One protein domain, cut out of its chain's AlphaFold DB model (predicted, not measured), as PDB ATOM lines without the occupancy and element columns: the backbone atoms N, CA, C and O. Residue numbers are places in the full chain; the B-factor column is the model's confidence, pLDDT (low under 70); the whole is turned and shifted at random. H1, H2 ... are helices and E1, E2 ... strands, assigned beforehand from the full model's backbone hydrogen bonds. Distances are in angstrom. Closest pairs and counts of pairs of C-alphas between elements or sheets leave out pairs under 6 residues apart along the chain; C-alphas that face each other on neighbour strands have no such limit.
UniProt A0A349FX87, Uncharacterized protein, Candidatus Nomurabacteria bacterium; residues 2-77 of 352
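What this domain is: This is residues 2 to 77 of the 352 residues of an uncharacterized protein of Candidatus Nomurabacteria bacterium (UniProt A0A349FX87). A strongly twisted sheet of two hairpins, E1-E2 and E3-E4, has helices H1 and H2 side by side over one face: two layers. A long loop, residues 43 to 59, leads from H2 back to E3. The 76 printed residues run H1 E1 E2 H2 E3 E4, class mixed; the sheet, E1 E2 E3 E4, is antiparallel. It is compact, radius of gyration of the C-alphas 11.9 A, spanning 34 by 26 by 22 A.

Where its parts are: Find E1 at residues 21 to 24, E2 at 28 to 31, E3 at 60 to 65, and E4 at 70 to 75, ending at C-alpha 75 (-15.732, -21.619, 6.393). From C-alpha 3 (-6.727, -22.679, -13.860) H1 runs 15.5 A to residue 13; H2, residues 33 to 42, runs 15.0 A.

How they stand to each other: Within hydrogen-bond range are N 22 and O 30, 3.0 A, N 29 and O 64, 2.9 A, and N 63 and O 72, 3.0 A; so is every O i to N i+4 pair of H1 and H2. H1 and H2 touch, closest at C-alphas 5 and 39, 6.8 A, a shallow tilt of 24 degrees, opposite ways.

The domain as a whole: The farthest C-alphas, Ser 53 and Gln 67, are 34.9 A apart. The printed part has no cut; H2 to E3 is a long link. No printed residue is under 70 in pLDDT.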
ATOM      1  N   ASP A   2      -5.818 -25.288 -10.005       76.25
ATOM      2  CA  ASP A   2      -5.980 -25.607 -11.424       76.25
ATOM      3  C   ASP A   2      -6.761 -24.482 -12.132       76.25
ATOM      4  O   ASP A   2      -7.947 -24.281 -11.865       76.25
ATOM      5  N   LYS A   3      -6.104 -23.746 -13.046       85.62
ATOM      6  CA  LYS A   3      -6.727 -22.679 -13.860       85.62
ATOM      7  C   LYS A   3      -7.989 -23.162 -14.585       85.62
ATOM      8  O   LYS A   3      -8.859 -22.347 -14.885       85.62
ATOM      9  N   LYS A   4      -8.105 -24.465 -14.859       90.19
ATOM     10  CA  LYS A   4      -9.289 -25.079 -15.463       90.19
ATOM     11  C   LYS A   4     -10.537 -24.902 -14.601       90.19
ATOM     12  O   LYS A   4     -11.589 -24.592 -15.141       90.19
ATOM     13  N   ILE A   5     -10.415 -25.038 -13.282       92.69
ATOM     14  CA  ILE A   5     -11.562 -24.975 -12.364       92.69
ATOM     15  C   ILE A   5     -12.105 -23.560 -12.271       92.69
ATOM     16  O   ILE A   5     -13.310 -23.366 -12.324       92.69
ATOM     17  N   TYR A   6     -11.229 -22.561 -12.202       94.69
ATOM     18  CA  TYR A   6     -11.672 -21.170 -12.227       94.69
ATOM     19  C   TYR A   6     -12.365 -20.807 -13.539       94.69
ATOM     20  O   TYR A   6     -13.397 -20.148 -13.512       94.69
ATOM     21  N   LYS A   7     -11.852 -21.281 -14.682       95.44
ATOM     22  CA  LYS A   7     -12.528 -21.102 -15.977       95.44
ATOM     23  C   LYS A   7     -13.890 -21.797 -16.023       95.44
ATOM     24  O   LYS A   7     -14.825 -21.240 -16.582       95.44
ATOM     25  N   GLU A   8     -14.002 -22.990 -15.439       95.75
ATOM     26  CA  GLU A   8     -15.274 -23.709 -15.322       95.75
ATOM     27  C   GLU A   8     -16.274 -22.920 -14.465       95.75
ATOM     28  O   GLU A   8     -17.391 -22.681 -14.909       95.75
ATOM     29  N   VAL A   9     -15.851 -22.427 -13.295       96.00
ATOM     30  CA  VAL A   9     -16.678 -21.557 -12.444       96.00
ATOM     31  C   VAL A   9     -17.124 -20.307 -13.194       96.00
ATOM     32  O   VAL A   9     -18.311 -19.994 -13.192       96.00
ATOM     33  N   LEU A  10     -16.200 -19.606 -13.853       95.88
ATOM     34  CA  LEU A  10     -16.515 -18.387 -14.595       95.88
ATOM     35  C   LEU A  10     -17.546 -18.659 -15.700       95.88
ATOM     36  O   LEU A  10     -18.523 -17.927 -15.822       95.88
ATOM     37  N   SER A  11     -17.382 -19.765 -16.431       96.50
ATOM     38  CA  SER A  11     -18.336 -20.180 -17.461       96.50
ATOM     39  C   SER A  11     -19.730 -20.470 -16.903       96.50
ATOM     40  O   SER A  11     -20.707 -20.247 -17.611       96.50
ATOM     41  N   GLU A  12     -19.850 -20.985 -15.677       96.38
ATOM     42  CA  GLU A  12     -21.148 -21.206 -15.027       96.38
ATOM     43  C   GLU A  12     -21.768 -19.905 -14.502       96.38
ATOM     44  O   GLU A  12     -22.975 -19.716 -14.636       96.38
ATOM     45  N   VAL A  13     -20.956 -18.987 -13.967       94.38
ATOM     46  CA  VAL A  13     -21.394 -17.656 -13.504       94.38
ATOM     47  C   VAL A  13     -21.969 -16.811 -14.648       94.38
ATOM     48  O   VAL A  13     -22.898 -16.034 -14.436       94.38
ATOM     49  N   GLU A  14     -21.442 -16.964 -15.863       93.00
ATOM     50  CA  GLU A  14     -21.897 -16.236 -17.057       93.00
ATOM     51  C   GLU A  14     -23.207 -16.785 -17.656       93.00
ATOM     52  O   GLU A  14     -23.824 -16.131 -18.502       93.00
ATOM     53  N   LYS A  15     -23.675 -17.967 -17.230       93.31
ATOM     54  CA  LYS A  15     -24.933 -18.548 -17.721       93.31
ATOM     55  C   LYS A  15     -26.135 -17.907 -17.040       93.31
ATOM     56  O   LYS A  15     -26.182 -17.771 -15.823       93.31
ATOM     57  N   ILE A  16     -27.175 -17.634 -17.828       79.62
ATOM     58  CA  ILE A  16     -28.435 -17.050 -17.340       79.62
ATOM     59  C   ILE A  16     -29.136 -17.970 -16.321       79.62
ATOM     60  O   ILE A  16     -29.691 -17.475 -15.351       79.62
ATOM     61  N   ASN A  17     -29.078 -19.294 -16.516       85.19
ATOM     62  CA  ASN A  17     -29.745 -20.293 -15.672       85.19
ATOM     63  C   ASN A  17     -28.808 -21.477 -15.359       85.19
ATOM     64  O   ASN A  17     -29.042 -22.596 -15.819       85.19
ATOM     65  N   SER A  18     -27.713 -21.244 -14.629       91.25
ATOM     66  CA  SER A  18     -26.869 -22.354 -14.160       91.25
ATOM     67  C   SER A  18     -27.533 -23.078 -12.979       91.25
ATOM     68  O   SER A  18     -27.929 -22.421 -12.018       91.25
ATOM     69  N   PRO A  19     -27.615 -24.423 -12.980       91.69
ATOM     70  CA  PRO A  19     -28.080 -25.175 -11.815       91.69
ATOM     71  C   PRO A  19     -27.042 -25.214 -10.678       91.69
ATOM     72  O   PRO A  19     -27.357 -25.665  -9.581       91.69
ATOM     73  N   PHE A  20     -25.806 -24.772 -10.932       94.12
ATOM     74  CA  PHE A  20     -24.694 -24.817  -9.976       94.12
ATOM     75  C   PHE A  20     -24.396 -23.469  -9.328       94.12
ATOM     76  O   PHE A  20     -23.550 -23.402  -8.435       94.12
ATOM     77  N   VAL A  21     -25.046 -22.401  -9.794       94.12
ATOM     78  CA  VAL A  21     -24.769 -21.037  -9.361       94.12
ATOM     79  C   VAL A  21     -26.069 -20.324  -9.022       94.12
ATOM     80  O   VAL A  21     -26.982 -20.262  -9.839       94.12
ATOM     81  N   SER A  22     -26.138 -19.741  -7.829       93.50
ATOM     82  CA  SER A  22     -27.219 -18.841  -7.429       93.50
ATOM     83  C   SER A  22     -26.663 -17.472  -7.050       93.50
ATOM     84  O   SER A  22     -25.549 -17.346  -6.548       93.50
ATOM     85  N   LYS A  23     -27.425 -16.411  -7.318       92.88
ATOM     86  CA  LYS A  23     -27.012 -15.040  -7.007       92.88
ATOM     87  C   LYS A  23     -27.418 -14.675  -5.573       92.88
ATOM     88  O   LYS A  23     -28.563 -14.901  -5.192       92.88
ATOM     89  N   GLN A  24     -26.503 -14.075  -4.816       90.50
ATOM     90  CA  GLN A  24     -26.750 -13.478  -3.502       90.50
ATOM     91  C   GLN A  24     -26.335 -12.003  -3.544       90.50
ATOM     92  O   GLN A  24     -25.182 -11.672  -3.812       90.50
ATOM     93  N   GLY A  25     -27.283 -11.091  -3.320       87.81
ATOM     94  CA  GLY A  25     -27.023  -9.661  -3.511       87.81
ATOM     95  C   GLY A  25     -26.569  -9.345  -4.943       87.81
ATOM     96  O   GLY A  25     -26.929 -10.047  -5.885       87.81
ATOM     97  N   GLU A  26     -25.790  -8.281  -5.137       89.06
ATOM     98  CA  GLU A  26     -25.361  -7.849  -6.477       89.06
ATOM     99  C   GLU A  26     -24.051  -8.490  -6.951       89.06
ATOM    100  O   GLU A  26     -23.890  -8.734  -8.152       89.06
ATOM    101  N   ASN A  27     -23.143  -8.780  -6.013       95.19
ATOM    102  CA  ASN A  27     -21.746  -9.105  -6.300       95.19
ATOM    103  C   ASN A  27     -21.367 -10.568  -6.046       95.19
ATOM    104  O   ASN A  27     -20.271 -10.970  -6.442       95.19
ATOM    105  N   ILE A  28     -22.228 -11.361  -5.400       96.62
ATOM    106  CA  ILE A  28     -21.904 -12.723  -4.970       96.62
ATOM    107  C   ILE A  28     -22.683 -13.744  -5.802       96.62
ATOM    108  O   ILE A  28     -23.903 -13.670  -5.955       96.62
ATOM    109  N   TYR A  29     -21.953 -14.730  -6.311       97.44
ATOM    110  CA  TYR A  29     -22.486 -15.902  -6.994       97.44
ATOM    111  C   TYR A  29     -22.099 -17.145  -6.191       97.44
ATOM    112  O   TYR A  29     -20.937 -17.553  -6.196       97.44
ATOM    113  N   ILE A  30     -23.052 -17.720  -5.463       96.81
ATOM    114  CA  ILE A  30     -22.866 -18.910  -4.632       96.81
ATOM    115  C   ILE A  30     -22.759 -20.144  -5.518       96.81
ATOM    116  O   ILE A  30     -23.584 -20.354  -6.400       96.81
ATOM    117  N   ILE A  31     -21.750 -20.971  -5.256       97.25
ATOM    118  CA  ILE A  31     -21.438 -22.185  -6.008       97.25
ATOM    119  C   ILE A  31     -21.891 -23.404  -5.202       97.25
ATOM    120  O   ILE A  31     -21.524 -23.557  -4.036       97.25
ATOM    121  N   THR A  32     -22.665 -24.291  -5.826       95.62
ATOM    122  CA  THR A  32     -23.281 -25.458  -5.173       95.62
ATOM    123  C   THR A  32     -23.064 -26.758  -5.963       95.62
ATOM    124  O   THR A  32     -22.409 -26.782  -7.009       95.62
ATOM    125  N   GLY A  33     -23.567 -27.875  -5.424       94.31
ATOM    126  CA  GLY A  33     -23.585 -29.178  -6.095       94.31
ATOM    127  C   GLY A  33     -22.199 -29.714  -6.472       94.31
ATOM    128  O   GLY A  33     -21.229 -29.598  -5.721       94.31
ATOM    129  N   ASP A  34     -22.093 -30.309  -7.659       94.25
ATOM    130  CA  ASP A  34     -20.842 -30.912  -8.131       94.25
ATOM    131  C   ASP A  34     -19.726 -29.887  -8.357       94.25
ATOM    132  O   ASP A  34     -18.548 -30.203  -8.159       94.25
ATOM    133  N   LEU A  35     -20.074 -28.654  -8.733       95.75
ATOM    134  CA  LEU A  35     -19.091 -27.590  -8.920       95.75
ATOM    135  C   LEU A  35     -18.449 -27.192  -7.585       95.75
ATOM    136  O   LEU A  35     -17.225 -27.067  -7.517       95.75
ATOM    137  N   PHE A  36     -19.237 -27.098  -6.508       96.12
ATOM    138  CA  PHE A  36     -18.720 -26.915  -5.145       96.12
ATOM    139  C   PHE A  36     -17.701 -28.007  -4.787       96.12
ATOM    140  O   PHE A  36     -16.575 -27.708  -4.382       96.12
ATOM    141  N   ASN A  37     -18.055 -29.275  -5.021       94.25
ATOM    142  CA  ASN A  37     -17.195 -30.418  -4.707       94.25
ATOM    143  C   ASN A  37     -15.873 -30.389  -5.488       94.25
ATOM    144  O   ASN A  37     -14.818 -30.736  -4.947       94.25
ATOM    145  N   LYS A  38     -15.905 -29.952  -6.753       94.31
ATOM    146  CA  LYS A  38     -14.690 -29.750  -7.554       94.31
ATOM    147  C   LYS A  38     -13.811 -28.649  -6.967       94.31
ATOM    148  O   LYS A  38     -12.611 -28.874  -6.814       94.31
ATOM    149  N   VAL A  39     -14.382 -27.495  -6.616       95.31
ATOM    150  CA  VAL A  39     -13.606 -26.386  -6.041       95.31
ATOM    151  C   VAL A  39     -12.932 -26.823  -4.740       95.31
ATOM    152  O   VAL A  39     -11.709 -26.767  -4.656       95.31
ATOM    153  N   ILE A  40     -13.685 -27.361  -3.775       94.62
ATOM    154  CA  ILE A  40     -13.157 -27.791  -2.466       94.62
ATOM    155  C   ILE A  40     -12.029 -28.831  -2.585       94.62
ATOM    156  O   ILE A  40     -11.082 -28.822  -1.795       94.62
ATOM    157  N   LYS A  41     -12.098 -29.715  -3.586       92.75
ATOM    158  CA  LYS A  41     -11.087 -30.754  -3.817       92.75
ATOM    159  C   LYS A  41      -9.756 -30.204  -4.333       92.75
ATOM    160  O   LYS A  41      -8.694 -30.725  -3.995       92.75
ATOM    161  N   PHE A  42      -9.793 -29.198  -5.200       88.62
ATOM    162  CA  PHE A  42      -8.635 -28.789  -6.006       88.62
ATOM    163  C   PHE A  42      -8.144 -27.362  -5.723       88.62
ATOM    164  O   PHE A  42      -7.113 -26.933  -6.255       88.62
ATOM    165  N   PHE A  43      -8.854 -26.638  -4.870       84.88
ATOM    166  CA  PHE A  43      -8.449 -25.365  -4.296       84.88
ATOM    167  C   PHE A  43      -8.270 -25.540  -2.780       84.88
ATOM    168  O   PHE A  43      -8.999 -26.353  -2.203       84.88
ATOM    169  N   PRO A  44      -7.318 -24.842  -2.120       83.00
ATOM    170  CA  PRO A  44      -7.224 -24.878  -0.667       83.00
ATOM    171  C   PRO A  44      -8.610 -24.622  -0.060       83.00
ATOM    172  O   PRO A  44      -9.289 -23.683  -0.477       83.00
ATOM    173  N   PRO A  45      -9.082 -25.488   0.848       81.75
ATOM    174  CA  PRO A  45      -8.300 -26.382   1.712       81.75
ATOM    175  C   PRO A  45      -7.918 -27.777   1.161       81.75
ATOM    176  O   PRO A  45      -7.299 -28.541   1.893       81.75
ATOM    177  N   HIS A  46      -8.232 -28.133  -0.093       89.12
ATOM    178  CA  HIS A  46      -7.943 -29.459  -0.684       89.12
ATOM    179  C   HIS A  46      -8.622 -30.637   0.038       89.12
ATOM    180  O   HIS A  46      -8.037 -31.706   0.236       89.12
ATOM    181  N   LEU A  47      -9.881 -30.450   0.434       92.25
ATOM    182  CA  LEU A  47     -10.626 -31.439   1.211       92.25
ATOM    183  C   LEU A  47     -11.328 -32.467   0.319       92.25
ATOM    184  O   LEU A  47     -11.669 -32.219  -0.838       92.25
ATOM    185  N   LYS A  48     -11.559 -33.659   0.873       90.19
ATOM    186  CA  LYS A  48     -12.181 -34.789   0.174       90.19
ATOM    187  C   LYS A  48     -13.543 -35.097   0.786       90.19
ATOM    188  O   LYS A  48     -13.618 -35.800   1.789       90.19
ATOM    189  N   ASP A  49     -14.603 -34.620   0.139       87.31
ATOM    190  CA  ASP A  49     -15.985 -34.793   0.609       87.31
ATOM    191  C   ASP A  49     -16.356 -36.272   0.824       87.31
ATOM    192  O   ASP A  49     -16.859 -36.644   1.875       87.31
ATOM    193  N   LYS A  50     -15.946 -37.161  -0.095       89.12
ATOM    194  CA  LYS A  50     -16.215 -38.613  -0.017       89.12
ATOM    195  C   LYS A  50     -15.663 -39.318   1.229       89.12
ATOM    196  O   LYS A  50     -16.102 -40.421   1.531       89.12
ATOM    197  N   THR A  51     -14.653 -38.745   1.879       93.50
ATOM    198  CA  THR A  51     -14.022 -39.321   3.080       93.50
ATOM    199  C   THR A  51     -14.277 -38.481   4.327       93.50
ATOM    200  O   THR A  51     -13.766 -38.815   5.392       93.50
ATOM    201  N   ALA A  52     -15.008 -37.370   4.205       94.44
ATOM    202  CA  ALA A  52     -15.386 -36.554   5.345       94.44
ATOM    203  C   ALA A  52     -16.500 -37.259   6.134       94.44
ATOM    204  O   ALA A  52     -17.387 -37.885   5.559       94.44
ATOM    205  N   SER A  53     -16.462 -37.153   7.463       96.81
ATOM    206  CA  SER A  53     -17.506 -37.707   8.337       96.81
ATOM    207  C   SER A  53     -18.811 -36.908   8.297       96.81
ATOM    208  O   SER A  53     -19.843 -37.394   8.750       96.81
ATOM    209  N   VAL A  54     -18.767 -35.685   7.764       95.69
ATOM    210  CA  VAL A  54     -19.911 -34.788   7.582       95.69
ATOM    211  C   VAL A  54     -19.825 -34.112   6.209       95.69
ATOM    212  O   VAL A  54     -18.712 -33.930   5.705       95.69
ATOM    213  N   PRO A  55     -20.955 -33.697   5.606       94.88
ATOM    214  CA  PRO A  55     -20.944 -33.004   4.319       94.88
ATOM    215  C   PRO A  55     -20.128 -31.711   4.385       94.88
ATOM    216  O   PRO A  55     -20.389 -30.862   5.243       94.88
ATOM    217  N   LEU A  56     -19.178 -31.499   3.470       95.69
ATOM    218  CA  LEU A  56     -18.326 -30.302   3.517       95.69
ATOM    219  C   LEU A  56     -19.103 -29.009   3.234       95.69
ATOM    220  O   LEU A  56     -18.738 -27.954   3.748       95.69
ATOM    221  N   SER A  57     -20.219 -29.087   2.509       94.00
ATOM    222  CA  SER A  57     -21.159 -27.971   2.300       94.00
ATOM    223  C   SER A  57     -21.865 -27.500   3.580       94.00
ATOM    224  O   SER A  57     -22.407 -26.393   3.631       94.00
ATOM    225  N   SER A  58     -21.846 -28.308   4.647       93.06
ATOM    226  CA  SER A  58     -22.307 -27.877   5.972       93.06
ATOM    227  C   SER A  58     -21.271 -27.016   6.702       93.06
ATOM    228  O   SER A  58     -21.647 -26.228   7.564       93.06
ATOM    229  N   LEU A  59     -19.990 -27.112   6.324       94.44
ATOM    230  CA  LEU A  59     -18.864 -26.443   6.984       94.44
ATOM    231  C   LEU A  59     -18.305 -25.262   6.185       94.44
ATOM    232  O   LEU A  59     -17.763 -24.330   6.777       94.44
ATOM    233  N   TYR A  60     -18.432 -25.297   4.859       96.12
ATOM    234  CA  TYR A  60     -17.855 -24.318   3.944       96.12
ATOM    235  C   TYR A  60     -18.896 -23.765   2.978       96.12
ATOM    236  O   TYR A  60     -19.857 -24.444   2.615       96.12
ATOM    237  N   SER A  61     -18.638 -22.547   2.519       95.56
ATOM    238  CA  SER A  61     -19.304 -21.914   1.388       95.56
ATOM    239  C   SER A  61     -18.265 -21.646   0.300       95.56
ATOM    240  O   SER A  61     -17.102 -21.348   0.587       95.56
ATOM    241  N   VAL A  62     -18.685 -21.752  -0.958       97.44
ATOM    242  CA  VAL A  62     -17.866 -21.395  -2.118       97.44
ATOM    243  C   VAL A  62     -18.632 -20.370  -2.928       97.44
ATOM    244  O   VAL A  62     -19.822 -20.552  -3.181       97.44
ATOM    245  N   PHE A  63     -17.967 -19.293  -3.327       97.75
ATOM    246  CA  PHE A  63     -18.606 -18.254  -4.119       97.75
ATOM    247  C   PHE A  63     -17.633 -17.538  -5.044       97.75
ATOM    248  O   PHE A  63     -16.424 -17.513  -4.817       97.75
ATOM    249  N   PHE A  64     -18.175 -16.939  -6.097       98.00
ATOM    250  CA  PHE A  64     -17.459 -16.024  -6.966       98.00
ATOM    251  C   PHE A  64     -17.875 -14.588  -6.649       98.00
ATOM    252  O   PHE A  64     -19.065 -14.266  -6.627       98.00
ATOM    253  N   HIS A  65     -16.891 -13.727  -6.397       97.69
ATOM    254  CA  HIS A  65     -17.097 -12.309  -6.141       97.69
ATOM    255  C   HIS A  65     -16.824 -11.502  -7.408       97.69
ATOM    256  O   HIS A  65     -15.675 -11.340  -7.829       97.69
ATOM    257  N   LYS A  66     -17.893 -10.966  -7.997       95.88
ATOM    258  CA  LYS A  66     -17.874 -10.277  -9.290       95.88
ATOM    259  C   LYS A  66     -16.907  -9.102  -9.322       95.88
ATOM    260  O   LYS A  66     -16.153  -8.947 -10.271       95.88
ATOM    261  N   GLN A  67     -16.909  -8.277  -8.281       94.31
ATOM    262  CA  GLN A  67     -16.160  -7.025  -8.299       94.31
ATOM    263  C   GLN A  67     -14.635  -7.243  -8.269       94.31
ATOM    264  O   GLN A  67     -13.876  -6.473  -8.858       94.31
ATOM    265  N   THR A  68     -14.171  -8.297  -7.593       95.38
ATOM    266  CA  THR A  68     -12.739  -8.641  -7.525       95.38
ATOM    267  C   THR A  68     -12.344  -9.735  -8.513       95.38
ATOM    268  O   THR A  68     -11.157 -10.038  -8.618       95.38
ATOM    269  N   ASN A  69     -13.306 -10.318  -9.241       95.75
ATOM    270  CA  ASN A  69     -13.143 -11.553 -10.013       95.75
ATOM    271  C   ASN A  69     -12.527 -12.695  -9.183       95.75
ATOM    272  O   ASN A  69     -11.781 -13.531  -9.705       95.75
ATOM    273  N   GLY A  70     -12.804 -12.701  -7.877       96.12
ATOM    274  CA  GLY A  70     -12.229 -13.646  -6.931       96.12
ATOM    275  C   GLY A  70     -13.076 -14.905  -6.805       96.12
ATOM    276  O   GLY A  70     -14.287 -14.812  -6.622       96.12
ATOM    277  N   LEU A  71     -12.444 -16.080  -6.855       97.75
ATOM    278  CA  LEU A  71     -13.070 -17.330  -6.411       97.75
ATOM    279  C   LEU A  71     -12.708 -17.552  -4.946       97.75
ATOM    280  O   LEU A  71     -11.530 -17.579  -4.597       97.75
ATOM    281  N   VAL A  72     -13.714 -17.703  -4.098       97.81
ATOM    282  CA  VAL A  72     -13.558 -17.709  -2.648       97.81
ATOM    283  C   VAL A  72     -14.034 -19.030  -2.074       97.81
ATOM    284  O   VAL A  72     -15.112 -19.517  -2.415       97.81
ATOM    285  N   VAL A  73     -13.241 -19.574  -1.156       97.69
ATOM    286  CA  VAL A  73     -13.682 -20.595  -0.205       97.69
ATOM    287  C   VAL A  73     -13.618 -19.998   1.187       97.69
ATOM    288  O   VAL A  73     -12.613 -19.405   1.573       97.69
ATOM    289  N   VAL A  74     -14.702 -20.150   1.935       97.19
ATOM    290  CA  VAL A  74     -14.853 -19.596   3.279       97.19
ATOM    291  C   VAL A  74     -15.482 -20.648   4.182       97.19
ATOM    292  O   VAL A  74     -16.369 -21.388   3.749       97.19
ATOM    293  N   ASN A  75     -15.028 -20.773   5.427       95.31
ATOM    294  CA  ASN A  75     -15.732 -21.619   6.393       95.31
ATOM    295  C   ASN A  75     -16.966 -20.881   6.940       95.31
ATOM    296  O   ASN A  75     -17.002 -19.660   7.011       95.31
ATOM    297  N   LYS A  76     -17.978 -21.604   7.420       93.25
ATOM    298  CA  LYS A  76     -19.173 -20.993   8.042       93.25
ATOM    299  C   LYS A  76     -18.908 -20.370   9.421       93.25
ATOM    300  O   LYS A  76     -19.818 -19.848  10.066       93.25
ATOM    301  N   GLY A  77     -17.655 -20.401   9.859       94.06
ATOM    302  CA  GLY A  77     -17.154 -19.788  11.074       94.06
ATOM    303  C   GLY A  77     -17.363 -20.609  12.341       94.06
ATOM    304  O   GLY A  77     -18.123 -21.576  12.363       94.06
TER     305      GLY A  77